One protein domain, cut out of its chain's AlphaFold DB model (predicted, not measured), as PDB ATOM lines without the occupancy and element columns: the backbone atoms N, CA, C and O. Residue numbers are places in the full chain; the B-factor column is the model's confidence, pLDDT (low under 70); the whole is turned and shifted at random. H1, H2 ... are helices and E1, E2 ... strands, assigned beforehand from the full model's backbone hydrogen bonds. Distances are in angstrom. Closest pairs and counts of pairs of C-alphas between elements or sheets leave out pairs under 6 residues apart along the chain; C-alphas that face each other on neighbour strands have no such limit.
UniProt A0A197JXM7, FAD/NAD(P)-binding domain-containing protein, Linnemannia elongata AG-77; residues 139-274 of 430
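This is residues 139 to 274 of the 430 residues of the protein "FAD/NAD(P)-binding domain-containing protein" of Linnemannia elongata AG-77 (UniProt A0A197JXM7). A twisted wall of five antiparallel strands has H3 laid across one face, with H4 next to H3; the hairpin of E5 and E6 reaches out at one end of the long axis, and H2 with the loop after it makes the other end. Residues 207 to 213 stand free there. The printed part has 136 residues with four named helices and seven named strands, in the order E1, H1, E2, E3, E4, H2, H3, E5, E6, H4, E7, and its class is mixed, helices and strands. The large sheet has the order E2, E3, E4, E1, E7, and E5 and E6 make a second antiparallel sheet. The whole is only just compact, close to loose, with a radius of gyration of the C-alphas of 16.9 A, and only just elongated, with spans of 57 by 29 by 25 A.

In the large sheet, E2 is residues 166 to 170, 13.5 A long, and E3 is residues 176 to 182, 20.3 A. E4, the longest strand, is residues 188 to 201 and measures 30.7 A; it bends by 103 degrees at residue 198. E1 is residues 139 to 147, 23.6 A, and begins with C-alpha 139 at (275.009, 255.830, 423.006). E7 is residues 268 to 273, 15.0 A, and ends with C-alpha 273 at (275.296, 257.074, 418.964). H3, the longest helix, is residues 220 to 230, 15.6 A. H1 is residues 157 to 160, H2 residues 202 to 208 and H4 residues 255 to 259. E5 is residues 234 to 244, 21.5 A, and bends by 97 degrees at residue 237; E6 is residues 247 to 254, 21.7 A, beginning with C-alpha 247 at (323.429, 258.441, 423.164).

E2, E3 and E4 form a meander, each strand the antiparallel neighbour of the one before. In the hairpin of E2 and E3, N 169 and O 178 are 2.7 A apart, within hydrogen-bond range; in that of E3 and E4, N 191 and O 179 are 2.8 A apart. E4 pairs with E1 through N 144 and O 192, 2.8 A, and E1 with the edge strand E7 through N 143 and O 270, 2.8 A. H3 is on this sheet at a height of 9.5 A, over E1, E7 and, only just, E4, onto which 3 of its C-alphas fall; it runs across the strands, at 87 degrees to E1 on the local plane. The two form two layers, a helix on one face of a sheet. The closest C-alphas of H3 and E7, those of Ala 223 and Lys 269, are 5.3 A apart. H4 touches H3, the closest C-alphas being those of Thr 230 and Ile 255, 7.2 A apart, and only grazes the sheet with residues 255 to 259. In the hairpin of E5 and E6, N 242 and O 249 are 2.8 A apart. E3 and E5 are near each other, with 6 pairs of C-alphas within 10 A. H1 only grazes the large sheet with residues 158 to 160; its closest C-alpha pair with E5, Pro 157 and Ala 240, is 7.3 A apart. H2 is not on the sheet, but only just, with 4 pairs of C-alphas within 10 A, and is apart from H3. In H2, H3 and H4 every O i to N i+4 pair is within hydrogen-bond range; H1 is too short for such a pair.

The two C-alphas farthest apart, those of Gln 207 and Gly 246, are 57.9 A apart, while those of the first and last printed residues, Phe 139 and Glu 274, are 6.1 A apart. The printed part has no cut. The link from H2 to H3, 11 residues, is long; those from E1 to H1 and from H4 to E7 are short, and the others are tight. The mean pLDDT of the printed part is 84.0; residues 202 to 221 and residue 245 are under 70.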
ATOM      1  N   PHE A 139     273.580 256.130 423.046       83.56
ATOM      2  CA  PHE A 139     275.009 255.830 423.006       83.56
ATOM      3  C   PHE A 139     275.489 255.249 424.333       83.56
ATOM      4  O   PHE A 139     274.964 255.562 425.400       83.56
ATOM      5  N   SER A 140     276.524 254.417 424.262       82.56
ATOM      6  CA  SER A 140     277.215 253.845 425.428       82.56
ATOM      7  C   SER A 140     278.706 254.192 425.463       82.56
ATOM      8  O   SER A 140     279.435 253.748 426.349       82.56
ATOM      9  N   CYS A 141     279.167 255.001 424.505       84.38
ATOM     10  CA  CYS A 141     280.565 255.369 424.373       84.38
ATOM     11  C   CYS A 141     280.713 256.828 423.925       84.38
ATOM     12  O   CYS A 141     279.968 257.313 423.066       84.38
ATOM     13  N   THR A 142     281.691 257.524 424.503       87.25
ATOM     14  CA  THR A 142     282.194 258.794 423.969       87.25
ATOM     15  C   THR A 142     283.600 258.579 423.430       87.25
ATOM     16  O   THR A 142     284.347 257.730 423.916       87.25
ATOM     17  N   CYS A 143     283.958 259.303 422.380       90.38
ATOM     18  CA  CYS A 143     285.214 259.107 421.685       90.38
ATOM     19  C   CYS A 143     285.909 260.439 421.460       90.38
ATOM     20  O   CYS A 143     285.323 261.363 420.907       90.38
ATOM     21  N   LEU A 144     287.168 260.522 421.862       92.69
ATOM     22  CA  LEU A 144     288.080 261.573 421.456       92.69
ATOM     23  C   LEU A 144     288.906 261.045 420.286       92.69
ATOM     24  O   LEU A 144     289.478 259.965 420.390       92.69
ATOM     25  N   VAL A 145     288.988 261.782 419.187       93.25
ATOM     26  CA  VAL A 145     289.768 261.388 418.007       93.25
ATOM     27  C   VAL A 145     290.698 262.503 417.573       93.25
ATOM     28  O   VAL A 145     290.390 263.681 417.761       93.25
ATOM     29  N   GLY A 146     291.799 262.124 416.935       93.00
ATOM     30  CA  GLY A 146     292.708 263.067 416.309       93.00
ATOM     31  C   GLY A 146     293.725 262.389 415.403       93.00
ATOM     32  O   GLY A 146     293.793 261.161 415.285       93.00
ATOM     33  N   GLN A 147     294.511 263.218 414.731       94.56
ATOM     34  CA  GLN A 147     295.588 262.784 413.855       94.56
ATOM     35  C   GLN A 147     296.776 263.719 414.042       94.56
ATOM     36  O   GLN A 147     296.633 264.934 413.927       94.56
ATOM     37  N   THR A 148     297.953 263.161 414.307       96.00
ATOM     38  CA  THR A 148     299.162 263.971 414.443       96.00
ATOM     39  C   THR A 148     299.490 264.675 413.131       96.00
ATOM     40  O   THR A 148     299.163 264.193 412.042       96.00
ATOM     41  N   ARG A 149     300.254 265.764 413.220       95.38
ATOM     42  CA  ARG A 149     301.034 266.245 412.074       95.38
ATOM     43  C   ARG A 149     301.978 265.150 411.563       95.38
ATOM     44  O   ARG A 149     302.229 264.167 412.268       95.38
ATOM     45  N   SER A 150     302.491 265.327 410.345       96.25
ATOM     46  CA  SER A 150     303.534 264.448 409.800       96.25
ATOM     47  C   SER A 150     304.734 264.429 410.742       96.25
ATOM     48  O   SER A 150     305.164 265.480 411.227       96.25
ATOM     49  N   LEU A 151     305.228 263.233 411.040       95.94
ATOM     50  CA  LEU A 151     306.340 262.999 411.947       95.94
ATOM     51  C   LEU A 151     307.533 262.441 411.181       95.94
ATOM     52  O   LEU A 151     307.384 261.826 410.127       95.94
ATOM     53  N   ASP A 152     308.714 262.644 411.752       95.31
ATOM     54  CA  ASP A 152     309.953 262.088 411.229       95.31
ATOM     55  C   ASP A 152     310.011 260.566 411.479       95.31
ATOM     56  O   ASP A 152     310.014 260.143 412.642       95.31
ATOM     57  N   PRO A 153     310.059 259.722 410.430       95.56
ATOM     58  CA  PRO A 153     310.176 258.276 410.590       95.56
ATOM     59  C   PRO A 153     311.485 257.825 411.250       95.56
ATOM     60  O   PRO A 153     311.522 256.715 411.772       95.56
ATOM     61  N   GLU A 154     312.547 258.636 411.258       93.94
ATOM     62  CA  GLU A 154     313.769 258.319 412.014       93.94
ATOM     63  C   GLU A 154     313.511 258.378 413.523       93.94
ATOM     64  O   GLU A 154     313.911 257.485 414.270       93.94
ATOM     65  N   MET A 155     312.736 259.371 413.960       92.19
ATOM     66  CA  MET A 155     312.302 259.508 415.352       92.19
ATOM     67  C   MET A 155     311.219 258.496 415.730       92.19
ATOM     68  O   MET A 155     311.108 258.118 416.894       92.19
ATOM     69  N   PHE A 156     310.416 258.042 414.768       94.50
ATOM     70  CA  PHE A 156     309.345 257.067 414.980       94.50
ATOM     71  C   PHE A 156     309.456 255.913 413.970       94.50
ATOM     72  O   PHE A 156     308.669 255.859 413.020       94.50
ATOM     73  N   PRO A 157     310.379 254.952 414.179       93.50
ATOM     74  CA  PRO A 157     310.675 253.894 413.207       93.50
ATOM     75  C   PRO A 157     309.464 253.063 412.776       93.50
ATOM     76  O   PRO A 157     309.397 252.632 411.630       93.50
ATOM     77  N   VAL A 158     308.458 252.915 413.644       92.56
ATOM     78  CA  VAL A 158     307.186 252.233 413.340       92.56
ATOM     79  C   VAL A 158     306.443 252.832 412.132       92.56
ATOM     80  O   VAL A 158     305.636 252.162 411.495       92.56
ATOM     81  N   LEU A 159     306.703 254.098 411.785       94.75
ATOM     82  CA  LEU A 159     306.122 254.743 410.606       94.75
ATOM     83  C   LEU A 159     306.737 254.240 409.292       94.75
ATOM     84  O   LEU A 159     306.074 254.354 408.258       94.75
ATOM     85  N   LYS A 160     307.946 253.661 409.328       94.38
ATOM     86  CA  LYS A 160     308.638 253.088 408.161       94.38
ATOM     87  C   LYS A 160     308.051 251.754 407.709       94.38
ATOM     88  O   LYS A 160     308.256 251.383 406.559       94.38
ATOM     89  N   GLU A 161     307.320 251.066 408.586       93.62
ATOM     90  CA  GLU A 161     306.654 249.801 408.260       93.62
ATOM     91  C   GLU A 161     305.743 249.966 407.038       93.62
ATOM     92  O   GLU A 161     304.996 250.949 406.942       93.62
ATOM     93  N   GLU A 162     305.795 249.009 406.108       91.81
ATOM     94  CA  GLU A 162     304.964 249.042 404.898       91.81
ATOM     95  C   GLU A 162     303.478 248.985 405.275       91.81
ATOM     96  O   GLU A 162     302.707 249.879 404.899       91.81
ATOM     97  N   SER A 163     303.126 248.016 406.127       93.50
ATOM     98  CA  SER A 163     301.792 247.878 406.701       93.50
ATOM     99  C   SER A 163     301.521 248.873 407.819       93.50
ATOM    100  O   SER A 163     302.371 249.204 408.650       93.50
ATOM    101  N   SER A 164     300.266 249.309 407.883       94.88
ATOM    102  CA  SER A 164     299.727 250.060 408.998       94.88
ATOM    103  C   SER A 164     299.803 249.219 410.258       94.88
ATOM    104  O   SER A 164     299.145 248.186 410.376       94.88
ATOM    105  N   GLN A 165     300.518 249.734 411.244       93.44
ATOM    106  CA  GLN A 165     300.515 249.170 412.578       93.44
ATOM    107  C   GLN A 165     299.264 249.648 413.308       93.44
ATOM    108  O   GLN A 165     299.035 250.855 413.358       93.44
ATOM    109  N   TYR A 166     298.441 248.730 413.826       93.12
ATOM    110  CA  TYR A 166     297.213 249.040 414.566       93.12
ATOM    111  C   TYR A 166     297.278 248.430 415.966       93.12
ATOM    112  O   TYR A 166     297.292 247.206 416.133       93.12
ATOM    113  N   PHE A 167     297.228 249.290 416.981       91.31
ATOM    114  CA  PHE A 167     297.274 248.898 418.385       91.31
ATOM    115  C   PHE A 167     296.049 249.398 419.136       91.31
ATOM    116  O   PHE A 167     295.712 250.575 419.061       91.31
ATOM    117  N   LEU A 168     295.432 248.522 419.918       92.50
ATOM    118  CA  LEU A 168     294.434 248.841 420.927       92.50
ATOM    119  C   LEU A 168     295.065 248.657 422.309       92.50
ATOM    120  O   LEU A 168     295.570 247.586 422.628       92.50
ATOM    121  N   THR A 169     295.025 249.684 423.143       92.81
ATOM    122  CA  THR A 169     295.503 249.648 424.526       92.81
ATOM    123  C   THR A 169     294.320 249.790 425.466       92.81
ATOM    124  O   THR A 169     293.595 250.784 425.423       92.81
ATOM    125  N   LEU A 170     294.119 248.802 426.331       91.50
ATOM    126  CA  LEU A 170     293.169 248.885 427.430       91.50
ATOM    127  C   LEU A 170     293.879 249.571 428.597       91.50
ATOM    128  O   LEU A 170     294.864 249.028 429.098       91.50
ATOM    129  N   ALA A 171     293.386 250.736 429.036       90.00
ATOM    130  CA  ALA A 171     293.922 251.402 430.228       90.00
ATOM    131  C   ALA A 171     293.893 250.434 431.431       90.00
ATOM    132  O   ALA A 171     293.143 249.457 431.408       90.00
ATOM    133  N   ARG A 172     294.612 250.685 432.521       83.56
ATOM    134  CA  ARG A 172     294.551 249.816 433.712       83.56
ATOM    135  C   ARG A 172     293.353 250.149 434.599       83.56
ATOM    136  O   ARG A 172     292.393 249.380 434.640       83.56
ATOM    137  N   ASP A 173     293.316 251.368 435.128       82.25
ATOM    138  CA  ASP A 173     292.381 251.754 436.201       82.25
ATOM    139  C   ASP A 173     291.305 252.769 435.779       82.25
ATOM    140  O   ASP A 173     290.485 253.195 436.583       82.25
ATOM    141  N   GLN A 174     291.271 253.151 434.500       84.00
ATOM    142  CA  GLN A 174     290.315 254.136 433.974       84.00
ATOM    143  C   GLN A 174     289.337 253.506 432.966       84.00
ATOM    144  O   GLN A 174     289.723 252.550 432.299       84.00
ATOM    145  N   PRO A 175     288.110 254.012 432.751       88.75
ATOM    146  CA  PRO A 175     287.140 253.432 431.807       88.75
ATOM    147  C   PRO A 175     287.483 253.713 430.330       88.75
ATOM    148  O   PRO A 175     286.592 253.861 429.495       88.75
ATOM    149  N   TYR A 176     288.775 253.785 429.999       91.69
ATOM    150  CA  TYR A 176     289.277 254.182 428.695       91.69
ATOM    151  C   TYR A 176     289.933 253.035 427.931       91.69
ATOM    152  O   TYR A 176     290.490 252.083 428.491       91.69
ATOM    153  N   SER A 177     289.891 253.142 426.612       93.25
ATOM    154  CA  SER A 177     290.718 252.359 425.699       93.25
ATOM    155  C   SER A 177     291.242 253.259 424.597       93.25
ATOM    156  O   SER A 177     290.540 254.160 424.148       93.25
ATOM    157  N   VAL A 178     292.477 253.036 424.173       94.38
ATOM    158  CA  VAL A 178     293.171 253.896 423.218       94.38
ATOM    159  C   VAL A 178     293.541 253.071 422.002       94.38
ATOM    160  O   VAL A 178     294.317 252.128 422.122       94.38
ATOM    161  N   ALA A 179     293.001 253.409 420.836       93.69
ATOM    162  CA  ALA A 179     293.448 252.827 419.579       93.69
ATOM    163  C   ALA A 179     294.343 253.813 418.828       93.69
ATOM    164  O   ALA A 179     294.039 255.002 418.739       93.69
ATOM    165  N   VAL A 180     295.453 253.312 418.299       94.69
ATOM    166  CA  VAL A 180     296.446 254.076 417.541       94.69
ATOM    167  C   VAL A 180     296.794 253.294 416.289       94.69
ATOM    168  O   VAL A 180     297.059 252.094 416.363       94.69
ATOM    169  N   PHE A 181     296.819 253.972 415.148       94.50
ATOM    170  CA  PHE A 181     297.249 253.376 413.895       94.50
ATOM    171  C   PHE A 181     298.047 254.338 413.016       94.50
ATOM    172  O   PHE A 181     297.851 255.555 413.039       94.50
ATOM    173  N   THR A 182     298.982 253.787 412.245       95.56
ATOM    174  CA  THR A 182     299.893 254.565 411.392       95.56
ATOM    175  C   THR A 182     299.318 254.777 409.996       95.56
ATOM    176  O   THR A 182     298.774 253.850 409.403       95.56
ATOM    177  N   THR A 183     299.500 255.959 409.417       95.56
ATOM    178  CA  THR A 183     299.052 256.251 408.045       95.56
ATOM    179  C   THR A 183     300.224 256.328 407.067       95.56
ATOM    180  O   THR A 183     301.386 256.432 407.461       95.56
ATOM    181  N   LYS A 184     299.919 256.331 405.763       95.81
ATOM    182  CA  LYS A 184     300.906 256.514 404.686       95.81
ATOM    183  C   LYS A 184     301.574 257.895 404.711       95.81
ATOM    184  O   LYS A 184     302.637 258.067 404.133       95.81
ATOM    185  N   GLN A 185     300.966 258.875 405.382       95.12
ATOM    186  CA  GLN A 185     301.464 260.249 405.480       95.12
ATOM    187  C   GLN A 185     302.412 260.461 406.677       95.12
ATOM    188  O   GLN A 185     302.588 261.596 407.107       95.12
ATOM    189  N   ASN A 186     302.994 259.392 407.234       96.06
ATOM    190  CA  ASN A 186     303.849 259.436 408.429       96.06
ATOM    191  C   ASN A 186     303.159 260.092 409.636       96.06
ATOM    192  O   ASN A 186     303.767 260.844 410.394       96.06
ATOM    193  N   THR A 187     301.866 259.819 409.815       95.62
ATOM    194  CA  THR A 187     301.095 260.298 410.968       95.62
ATOM    195  C   THR A 187     300.607 259.132 411.813       95.62
ATOM    196  O   THR A 187     300.349 258.042 411.292       95.62
ATOM    197  N   PHE A 188     300.361 259.395 413.093       95.50
ATOM    198  CA  PHE A 188     299.498 258.553 413.914       95.50
ATOM    199  C   PHE A 188     298.082 259.114 413.882       95.50
ATOM    200  O   PHE A 188     297.863 260.284 414.194       95.50
ATOM    201  N   ALA A 189     297.117 258.283 413.516       94.94
ATOM    202  CA  ALA A 189     295.720 258.524 413.828       94.94
ATOM    203  C   ALA A 189     295.392 257.786 415.126       94.94
ATOM    204  O   ALA A 189     295.858 256.667 415.355       94.94
ATOM    205  N   TRP A 190     294.639 258.436 416.000       94.88
ATOM    206  CA  TRP A 190     294.380 257.924 417.334       94.88
ATOM    207  C   TRP A 190     292.943 258.191 417.759       94.88
ATOM    208  O   TRP A 190     292.288 259.136 417.309       94.88
ATOM    209  N   MET A 191     292.455 257.333 418.645       94.12
ATOM    210  CA  MET A 191     291.173 257.487 419.306       94.12
ATOM    211  C   MET A 191     291.257 257.036 420.760       94.12
ATOM    212  O   MET A 191     291.868 256.015 421.066       94.12
ATOM    213  N   VAL A 192     290.607 257.780 421.648       94.12
ATOM    214  CA  VAL A 192     290.387 257.425 423.048       94.12
ATOM    215  C   VAL A 192     288.894 257.200 423.229       94.12
ATOM    216  O   VAL A 192     288.088 258.094 422.991       94.12
ATOM    217  N   LEU A 193     288.519 255.991 423.619       92.00
ATOM    218  CA  LEU A 193     287.143 255.566 423.842       92.00
ATOM    219  C   LEU A 193     286.871 255.537 425.338       92.00
ATOM    220  O   LEU A 193     287.562 254.828 426.063       92.00
ATOM    221  N   GLN A 194     285.867 256.286 425.783       90.25
ATOM    222  CA  GLN A 194     285.300 256.205 427.122       90.25
ATOM    223  C   GLN A 194     284.116 255.246 427.109       90.25
ATOM    224  O   GLN A 194     283.152 255.466 426.373       90.25
ATOM    225  N   HIS A 195     284.152 254.216 427.945       87.25
ATOM    226  CA  HIS A 195     283.049 253.266 428.086       87.25
ATOM    227  C   HIS A 195     282.121 253.715 429.212       87.25
ATOM    228  O   HIS A 195     282.554 253.833 430.357       87.25
ATOM    229  N   LEU A 196     280.853 253.973 428.893       82.62
ATOM    230  CA  LEU A 196     279.847 254.365 429.878       82.62
ATOM    231  C   LEU A 196     279.229 253.120 430.522       82.62
ATOM    232  O   LEU A 196     278.999 252.114 429.854       82.62
ATOM    233  N   GLU A 197     278.911 253.198 431.814       73.69
ATOM    234  CA  GLU A 197     278.299 252.076 432.542       73.69
ATOM    235  C   GLU A 197     276.903 251.714 432.019       73.69
ATOM    236  O   GLU A 197     276.492 250.553 432.059       73.69
ATOM    237  N   LYS A 198     276.158 252.713 431.533       74.50
ATOM    238  CA  LYS A 198     274.814 252.558 430.972       74.50
ATOM    239  C   LYS A 198     274.685 253.364 429.689       74.50
ATOM    240  O   LYS A 198     275.250 254.450 429.572       74.50
ATOM    241  N   ALA A 199     273.903 252.835 428.751       76.81
ATOM    242  CA  ALA A 199     273.512 253.591 427.572       76.81
ATOM    243  C   ALA A 199     272.644 254.794 427.982       76.81
ATOM    244  O   ALA A 199     271.778 254.673 428.852       76.81
ATOM    245  N   THR A 200     272.882 255.938 427.355       77.44
ATOM    246  CA  THR A 200     272.158 257.198 427.571       77.44
ATOM    247  C   THR A 200     271.830 257.847 426.224       77.44
ATOM    248  O   THR A 200     272.168 257.295 425.179       77.44
ATOM    249  N   SER A 201     271.163 258.999 426.221       76.81
ATOM    250  CA  SER A 201     270.941 259.815 425.025       76.81
ATOM    251  C   SER A 201     271.442 261.237 425.239       76.81
ATOM    252  O   SER A 201     271.635 261.688 426.372       76.81
ATOM    253  N   LYS A 202     271.639 261.974 424.141       67.56
ATOM    254  CA  LYS A 202     272.063 263.376 424.224       67.56
ATOM    255  C   LYS A 202     271.028 264.219 424.968       67.56
ATOM    256  O   LYS A 202     271.391 264.986 425.851       67.56
ATOM    257  N   ALA A 203     269.744 264.017 424.673       63.53
ATOM    258  CA  ALA A 203     268.665 264.717 425.359       63.53
ATOM    259  C   ALA A 203     268.609 264.361 426.854       63.53
ATOM    260  O   ALA A 203     268.385 265.246 427.678       63.53
ATOM    261  N   ALA A 204     268.862 263.100 427.222       62.62
ATOM    262  CA  ALA A 204     268.928 262.685 428.622       62.62
ATOM    263  C   ALA A 204     270.097 263.352 429.369       62.62
ATOM    264  O   ALA A 204     269.906 263.827 430.488       62.62
ATOM    265  N   MET A 205     271.277 263.458 428.743       66.44
ATOM    266  CA  MET A 205     272.402 264.210 429.312       66.44
ATOM    267  C   MET A 205     272.069 265.698 429.448       66.44
ATOM    268  O   MET A 205     272.180 266.253 430.535       66.44
ATOM    269  N   GLU A 206     271.575 266.346 428.391       65.25
ATOM    270  CA  GLU A 206     271.204 267.769 428.424       65.25
ATOM    271  C   GLU A 206     270.126 268.075 429.479       65.25
ATOM    272  O   GLU A 206     270.151 269.139 430.097       65.25
ATOM    273  N   GLN A 207     269.198 267.150 429.738       59.75
ATOM    274  CA  GLN A 207     268.220 267.275 430.824       59.75
ATOM    275  C   GLN A 207     268.852 267.145 432.215       59.75
ATOM    276  O   GLN A 207     268.448 267.878 433.117       59.75
ATOM    277  N   GLN A 208     269.844 266.268 432.397       57.38
ATOM    278  CA  GLN A 208     270.589 266.136 433.656       57.38
ATOM    279  C   GLN A 208     271.437 267.379 433.968       57.38
ATOM    280  O   GLN A 208     271.581 267.735 435.134       57.38
ATOM    281  N   PHE A 209     271.945 268.069 432.941       51.97
ATOM    282  CA  PHE A 209     272.786 269.263 433.083       51.97
ATOM    283  C   PHE A 209     272.020 270.595 433.113       51.97
ATOM    284  O   PHE A 209     272.633 271.639 433.298       51.97
ATOM    285  N   LYS A 210     270.681 270.617 433.040       47.66
ATOM    286  CA  LYS A 210     269.893 271.862 433.207       47.66
ATOM    287  C   LYS A 210     270.033 272.538 434.587       47.66
ATOM    288  O   LYS A 210     269.433 273.589 434.796       47.66
ATOM    289  N   THR A 211     270.823 271.984 435.507       40.56
ATOM    290  CA  THR A 211     271.190 272.594 436.793       40.56
ATOM    291  C   THR A 211     272.592 273.217 436.839       40.56
ATOM    292  O   THR A 211     272.886 273.838 437.851       40.56
ATOM    293  N   ASN A 212     273.438 273.123 435.800       33.75
ATOM    294  CA  ASN A 212     274.726 273.841 435.718       33.75
ATOM    295  C   ASN A 212     275.178 274.054 434.253       33.75
ATOM    296  O   ASN A 212     275.016 273.192 433.400       33.75
ATOM    297  N   GLU A 213     275.729 275.232 433.967       36.38
ATOM    298  CA  GLU A 213     275.875 275.868 432.647       36.38
ATOM    299  C   GLU A 213     276.590 275.104 431.498       36.38
ATOM    300  O   GLU A 213     277.639 274.487 431.661       36.38
ATOM    301  N   SER A 214     276.096 275.396 430.280       38.59
ATOM    302  CA  SER A 214     276.733 275.367 428.941       38.59
ATOM    303  C   SER A 214     276.857 274.037 428.165       38.59
ATOM    304  O   SER A 214     277.278 272.996 428.652       38.59
ATOM    305  N   THR A 215     276.466 274.104 426.888       41.88
ATOM    306  CA  THR A 215     276.319 273.014 425.914       41.88
ATOM    307  C   THR A 215     277.662 272.415 425.452       41.88
ATOM    308  O   THR A 215     278.569 273.115 425.011       41.88
ATOM    309  N   GLU A 216     277.774 271.081 425.493       51.09
ATOM    310  CA  GLU A 216     279.030 270.310 425.370       51.09
ATOM    311  C   GLU A 216     279.674 270.264 423.970       51.09
ATOM    312  O   GLU A 216     280.816 269.825 423.821       51.09
ATOM    313  N   TRP A 217     278.952 270.660 422.920       44.97
ATOM    314  CA  TRP A 217     279.105 269.998 421.614       44.97
ATOM    315  C   TRP A 217     280.076 270.643 420.615       44.97
ATOM    316  O   TRP A 217     280.256 270.160 419.505       44.97
ATOM    317  N   THR A 218     280.738 271.718 421.011       39.72
ATOM    318  CA  THR A 218     281.928 272.271 420.333       39.72
ATOM    319  C   THR A 218     282.882 272.876 421.346       39.72
ATOM    320  O   THR A 218     283.815 273.574 420.970       39.72
ATOM    321  N   ASN A 219     282.635 272.633 422.636       51.44
ATOM    322  CA  ASN A 219     283.377 273.291 423.678       51.44
ATOM    323  C   ASN A 219     284.792 272.691 423.704       51.44
ATOM    324  O   ASN A 219     284.942 271.534 424.111       51.44
ATOM    325  N   PRO A 220     285.840 273.442 423.315       58.72
ATOM    326  CA  PRO A 220     287.211 272.950 423.379       58.72
ATOM    327  C   PRO A 220     287.565 272.458 424.790       58.72
ATOM    328  O   PRO A 220     288.416 271.583 424.946       58.72
ATOM    329  N   HIS A 221     286.868 272.957 425.817       62.06
ATOM    330  CA  HIS A 221     287.020 272.536 427.203       62.06
ATOM    331  C   HIS A 221     286.654 271.060 427.451       62.06
ATOM    332  O   HIS A 221     287.349 270.417 428.230       62.06
ATOM    333  N   THR A 222     285.652 270.466 426.783       71.19
ATOM    334  CA  THR A 222     285.267 269.055 427.040       71.19
ATOM    335  C   THR A 222     286.220 268.056 426.387       71.19
ATOM    336  O   THR A 222     286.495 266.998 426.958       71.19
ATOM    337  N   ALA A 223     286.750 268.394 425.208       82.06
ATOM    338  CA  ALA A 223     287.833 267.648 424.576       82.06
ATOM    339  C   ALA A 223     289.123 267.767 425.401       82.06
ATOM    340  O   ALA A 223     289.771 266.758 425.665       82.06
ATOM    341  N   THR A 224     289.438 268.975 425.888       84.75
ATOM    342  CA  THR A 224     290.605 269.230 426.751       84.75
ATOM    343  C   THR A 224     290.531 268.438 428.056       84.75
ATOM    344  O   THR A 224     291.508 267.790 428.410       84.75
ATOM    345  N   ALA A 225     289.372 268.392 428.722       86.44
ATOM    346  CA  ALA A 225     289.197 267.608 429.946       86.44
ATOM    347  C   ALA A 225     289.477 266.111 429.724       86.44
ATOM    348  O   ALA A 225     290.240 265.503 430.471       86.44
ATOM    349  N   MET A 226     288.939 265.524 428.646       89.31
ATOM    350  CA  MET A 226     289.201 264.117 428.321       89.31
ATOM    351  C   MET A 226     290.668 263.879 427.931       89.31
ATOM    352  O   MET A 226     291.227 262.841 428.290       89.31
ATOM    353  N   CYS A 227     291.322 264.830 427.251       91.25
ATOM    354  CA  CYS A 227     292.771 264.784 427.034       91.25
ATOM    355  C   CYS A 227     293.524 264.759 428.370       91.25
ATOM    356  O   CYS A 227     294.410 263.930 428.555       91.25
ATOM    357  N   ASP A 228     293.177 265.643 429.305       91.50
ATOM    358  CA  ASP A 228     293.866 265.768 430.587       91.50
ATOM    359  C   ASP A 228     293.703 264.528 431.469       91.50
ATOM    360  O   ASP A 228     294.682 264.072 432.059       91.50
ATOM    361  N   GLU A 229     292.514 263.929 431.507       91.69
ATOM    362  CA  GLU A 229     292.255 262.691 432.252       91.69
ATOM    363  C   GLU A 229     293.039 261.490 431.705       91.69
ATOM    364  O   GLU A 229     293.487 260.628 432.467       91.69
ATOM    365  N   THR A 230     293.208 261.431 430.382       94.19
ATOM    366  CA  THR A 230     293.782 260.269 429.684       94.19
ATOM    367  C   THR A 230     295.269 260.418 429.383       94.19
ATOM    368  O   THR A 230     295.916 259.438 429.025       94.19
ATOM    369  N   ARG A 231     295.845 261.614 429.569       94.50
ATOM    370  CA  ARG A 231     297.203 261.998 429.137       94.50
ATOM    371  C   ARG A 231     298.312 261.011 429.517       94.50
ATOM    372  O   ARG A 231     299.281 260.879 428.777       94.50
ATOM    373  N   ASN A 232     298.182 260.330 430.653       94.38
ATOM    374  CA  ASN A 232     299.217 259.445 431.183       94.38
ATOM    375  C   ASN A 232     299.086 257.986 430.724       94.38
ATOM    376  O   ASN A 232     299.953 257.192 431.075       94.38
ATOM    377  N   ILE A 233     298.057 257.637 429.940       93.56
ATOM    378  CA  ILE A 233     297.894 256.269 429.436       93.56
ATOM    379  C   ILE A 233     299.105 255.905 428.574       93.56
ATOM    380  O   ILE A 233     299.385 256.556 427.559       93.56
ATOM    381  N   ILE A 234     299.815 254.857 428.988       93.44
ATOM    382  CA  ILE A 234     301.021 254.359 428.317       93.44
ATOM    383  C   ILE A 234     300.641 253.598 427.044       93.44
ATOM    384  O   ILE A 234     299.726 252.779 427.049       93.44
ATOM    385  N   LEU A 235     301.386 253.825 425.961       91.94
ATOM    386  CA  LEU A 235     301.265 253.135 424.676       91.94
ATOM    387  C   LEU A 235     302.444 252.156 424.515       91.94
ATOM    388  O   LEU A 235     303.448 252.506 423.896       91.94
ATOM    389  N   PRO A 236     302.365 250.929 425.064       83.19
ATOM    390  CA  PRO A 236     303.533 250.069 425.302       83.19
ATOM    391  C   PRO A 236     304.303 249.660 424.037       83.19
ATOM    392  O   PRO A 236     305.504 249.390 424.101       83.19
ATOM    393  N   ILE A 237     303.631 249.629 422.884       81.69
ATOM    394  CA  ILE A 237     304.244 249.251 421.603       81.69
ATOM    395  C   ILE A 237     304.795 250.466 420.845       81.69
ATOM    396  O   ILE A 237     305.730 250.335 420.056       81.69
ATOM    397  N   VAL A 238     304.271 251.667 421.094       82.19
ATOM    398  CA  VAL A 238     304.692 252.856 420.350       82.19
ATOM    399  C   VAL A 238     305.939 253.439 421.008       82.19
ATOM    400  O   VAL A 238     305.900 253.924 422.141       82.19
ATOM    401  N   ARG A 239     307.059 253.388 420.283       87.50
ATOM    402  CA  ARG A 239     308.358 253.895 420.732       87.50
ATOM    403  C   ARG A 239     308.828 255.041 419.850       87.50
ATOM    404  O   ARG A 239     308.584 255.038 418.643       87.50
ATOM    405  N   ALA A 240     309.519 255.989 420.465       86.81
ATOM    406  CA  ALA A 240     310.270 257.019 419.767       86.81
ATOM    407  C   ALA A 240     311.760 256.868 420.059       86.81
ATOM    408  O   ALA A 240     312.145 256.577 421.192       86.81
ATOM    409  N   VAL A 241     312.583 257.103 419.048       88.88
ATOM    410  CA  VAL A 241     314.022 257.279 419.211       88.88
ATOM    411  C   VAL A 241     314.252 258.643 419.858       88.88
ATOM    412  O   VAL A 241     313.593 259.622 419.518       88.88
ATOM    413  N   CYS A 242     315.128 258.704 420.850       85.06
ATOM    414  CA  CYS A 242     315.532 259.932 421.521       85.06
ATOM    415  C   CYS A 242     317.057 259.997 421.546       85.06
ATOM    416  O   CYS A 242     317.711 259.013 421.903       85.06
ATOM    417  N   GLU A 243     317.600 261.158 421.199       80.88
ATOM    418  CA  GLU A 243     319.021 261.464 421.326       80.88
ATOM    419  C   GLU A 243     319.214 262.419 422.499       80.88
ATOM    420  O   GLU A 243     318.615 263.495 422.538       80.88
ATOM    421  N   ASP A 244     320.039 262.018 423.461       75.06
ATOM    422  CA  ASP A 244     320.446 262.875 424.571       75.06
ATOM    423  C   ASP A 244     321.948 262.707 424.810       75.06
ATOM    424  O   ASP A 244     322.445 261.587 424.959       75.06
ATOM    425  N   GLY A 245     322.695 263.811 424.759       68.00
ATOM    426  CA  GLY A 245     324.146 263.817 424.985       68.00
ATOM    427  C   GLY A 245     324.972 262.890 424.076       68.00
ATOM    428  O   GLY A 245     326.041 262.449 424.489       68.00
ATOM    429  N   GLY A 246     324.493 262.570 422.866       70.94
ATOM    430  CA  GLY A 246     325.166 261.662 421.923       70.94
ATOM    431  C   GLY A 246     324.846 260.172 422.109       70.94
ATOM    432  O   GLY A 246     325.460 259.345 421.438       70.94
ATOM    433  N   ASN A 247     323.899 259.815 422.986       73.94
ATOM    434  CA  ASN A 247     323.429 258.441 423.164       73.94
ATOM    435  C   ASN A 247     321.992 258.275 422.644       73.94
ATOM    436  O   ASN A 247     321.118 259.095 422.933       73.94
ATOM    437  N   THR A 248     321.740 257.197 421.900       81.62
ATOM    438  CA  THR A 248     320.430 256.903 421.302       81.62
ATOM    439  C   THR A 248     319.666 255.913 422.178       81.62
ATOM    440  O   THR A 248     320.155 254.824 422.478       81.62
ATOM    441  N   SER A 249     318.444 256.262 422.580       85.94
ATOM    442  CA  SER A 249     317.576 255.393 423.385       85.94
ATOM    443  C   SER A 249     316.151 255.344 422.839       85.94
ATOM    444  O   SER A 249     315.716 256.241 422.120       85.94
ATOM    445  N   ASN A 250     315.413 254.283 423.175       87.62
ATOM    446  CA  ASN A 250     313.998 254.161 422.832       87.62
ATOM    447  C   ASN A 250     313.130 254.585 424.017       87.62
ATOM    448  O   ASN A 250     313.180 253.968 425.082       87.62
ATOM    449  N   LYS A 251     312.285 255.593 423.806       90.50
ATOM    450  CA  LYS A 251     311.288 256.072 424.763       90.50
ATOM    451  C   LYS A 251     309.924 255.456 424.456       90.50
ATOM    452  O   LYS A 251     309.411 255.608 423.348       90.50
ATOM    453  N   THR A 252     309.307 254.819 425.448       91.12
ATOM    454  CA  THR A 252     307.886 254.437 425.392       91.12
ATOM    455  C   THR A 252     307.011 255.686 425.452       91.12
ATOM    456  O   THR A 252     307.233 256.559 426.293       91.12
ATOM    457  N   LEU A 253     306.020 255.777 424.567       93.06
ATOM    458  CA  LEU A 253     305.131 256.933 424.498       93.06
ATOM    459  C   LEU A 253     303.906 256.792 425.400       93.06
ATOM    460  O   LEU A 253     303.482 255.698 425.768       93.06
ATOM    461  N   THR A 254     303.305 257.934 425.698       95.06
ATOM    462  CA  THR A 254     301.960 258.066 426.264       95.06
ATOM    463  C   THR A 254     301.029 258.684 425.228       95.06
ATOM    464  O   THR A 254     301.479 259.264 424.237       95.06
ATOM    465  N   ILE A 255     299.717 258.619 425.452       95.19
ATOM    466  CA  ILE A 255     298.765 259.281 424.552       95.19
ATOM    467  C   ILE A 255     298.954 260.811 424.521       95.19
ATOM    468  O   ILE A 255     298.759 261.427 423.472       95.19
ATOM    469  N   ARG A 256     299.460 261.419 425.607       95.88
ATOM    470  CA  ARG A 256     299.876 262.831 425.626       95.88
ATOM    471  C   ARG A 256     300.885 263.159 424.536       95.88
ATOM    472  O   ARG A 256     300.760 264.202 423.903       95.88
ATOM    473  N   ASP A 257     301.872 262.291 424.304       95.75
ATOM    474  CA  ASP A 257     302.889 262.544 423.281       95.75
ATOM    475  C   ASP A 257     302.249 262.692 421.885       95.75
ATOM    476  O   ASP A 257     302.772 263.437 421.051       95.75
ATOM    477  N   LEU A 258     301.112 262.032 421.631       96.00
ATOM    478  CA  LEU A 258     300.341 262.188 420.394       96.00
ATOM    479  C   LEU A 258     299.447 263.435 420.419       96.00
ATOM    480  O   LEU A 258     299.361 264.127 419.402       96.00
ATOM    481  N   PHE A 259     298.830 263.767 421.558       95.25
ATOM    482  CA  PHE A 259     298.068 265.013 421.724       95.25
ATOM    483  C   PHE A 259     298.933 266.244 421.442       95.25
ATOM    484  O   PHE A 259     298.552 267.084 420.635       95.25
ATOM    485  N   ASP A 260     300.137 266.301 422.016       95.25
ATOM    486  CA  ASP A 260     301.081 267.419 421.864       95.25
ATOM    487  C   ASP A 260     301.581 267.583 420.405       95.25
ATOM    488  O   ASP A 260     302.147 268.612 420.031       95.25
ATOM    489  N   ARG A 261     301.366 266.566 419.557       96.00
ATOM    490  CA  ARG A 261     301.706 266.540 418.121       96.00
ATOM    491  C   ARG A 261     300.485 266.641 417.209       96.00
ATOM    492  O   ARG A 261     300.628 266.521 415.994       96.00
ATOM    493  N   THR A 262     299.301 266.828 417.774       95.25
ATOM    494  CA  THR A 262     298.049 266.977 417.038       95.25
ATOM    495  C   THR A 262     297.599 268.427 417.131       95.25
ATOM    496  O   THR A 262     297.556 268.997 418.220       95.25
ATOM    497  N   ASP A 263     297.261 269.032 415.995       91.19
ATOM    498  CA  ASP A 263     296.715 270.386 416.000       91.19
ATOM    499  C   ASP A 263     295.381 270.382 416.752       91.19
ATOM    500  O   ASP A 263     294.516 269.544 416.496       91.19
ATOM    501  N   LYS A 264     295.211 271.306 417.706       86.88
ATOM    502  CA  LYS A 264     294.069 271.288 418.639       86.88
ATOM    503  C   LYS A 264     292.716 271.330 417.926       86.88
ATOM    504  O   LYS A 264     291.766 270.716 418.393       86.88
ATOM    505  N   GLU A 265     292.648 272.013 416.785       83.88
ATOM    506  CA  GLU A 265     291.450 272.118 415.939       83.88
ATOM    507  C   GLU A 265     291.055 270.785 415.280       83.88
ATOM    508  O   GLU A 265     289.910 270.602 414.876       83.88
ATOM    509  N   LEU A 266     291.993 269.836 415.193       83.75
ATOM    510  CA  LEU A 266     291.784 268.497 414.644       83.75
ATOM    511  C   LEU A 266     291.496 267.450 415.730       83.75
ATOM    512  O   LEU A 266     291.341 266.270 415.408       83.75
ATOM    513  N   ILE A 267     291.403 267.864 416.998       89.31
ATOM    514  CA  ILE A 267     290.952 267.012 418.100       89.31
ATOM    515  C   ILE A 267     289.449 267.194 418.272       89.31
ATOM    516  O   ILE A 267     288.964 268.295 418.519       89.31
ATOM    517  N   SER A 268     288.694 266.107 418.157       88.12
ATOM    518  CA  SER A 268     287.235 266.138 418.268       88.12
ATOM    519  C   SER A 268     286.739 265.120 419.281       88.12
ATOM    520  O   SER A 268     287.096 263.945 419.208       88.12
ATOM    521  N   LYS A 269     285.877 265.564 420.202       87.44
ATOM    522  CA  LYS A 269     285.102 264.683 421.081       87.44
ATOM    523  C   LYS A 269     283.724 264.450 420.462       87.44
ATOM    524  O   LYS A 269     283.031 265.403 420.121       87.44
ATOM    525  N   VAL A 270     283.329 263.190 420.315       85.50
ATOM    526  CA  VAL A 270     282.070 262.774 419.687       85.50
ATOM    527  C   VAL A 270     281.357 261.724 420.534       85.50
ATOM    528  O   VAL A 270     281.985 260.856 421.137       85.50
ATOM    529  N   THR A 271     280.028 261.778 420.568       85.50
ATOM    530  CA  THR A 271     279.196 260.706 421.126       85.50
ATOM    531  C   THR A 271     278.960 259.641 420.059       85.50
ATOM    532  O   THR A 271     278.578 259.937 418.918       85.50
ATOM    533  N   LEU A 272     279.204 258.381 420.412       85.44
ATOM    534  CA  LEU A 272     279.049 257.252 419.499       85.44
ATOM    535  C   LEU A 272     277.627 256.711 419.589       85.44
ATOM    536  O   LEU A 272     277.378 255.650 420.149       85.44
ATOM    537  N   GLU A 273     276.686 257.501 419.078       88.31
ATOM    538  CA  GLU A 273     275.296 257.074 418.964       88.31
ATOM    539  C   GLU A 273     275.139 255.961 417.934       88.31
ATOM    540  O   GLU A 273     275.811 255.954 416.903       88.31
ATOM    541  N   GLU A 274     274.202 255.060 418.196       90.69
ATOM    542  CA  GLU A 274     273.956 253.884 417.374       90.69
ATOM    543  C   GLU A 274     272.456 253.737 417.130       90.69
ATOM    544  O   GLU A 274     271.670 253.665 418.075       90.69
TER     545      GLU A 274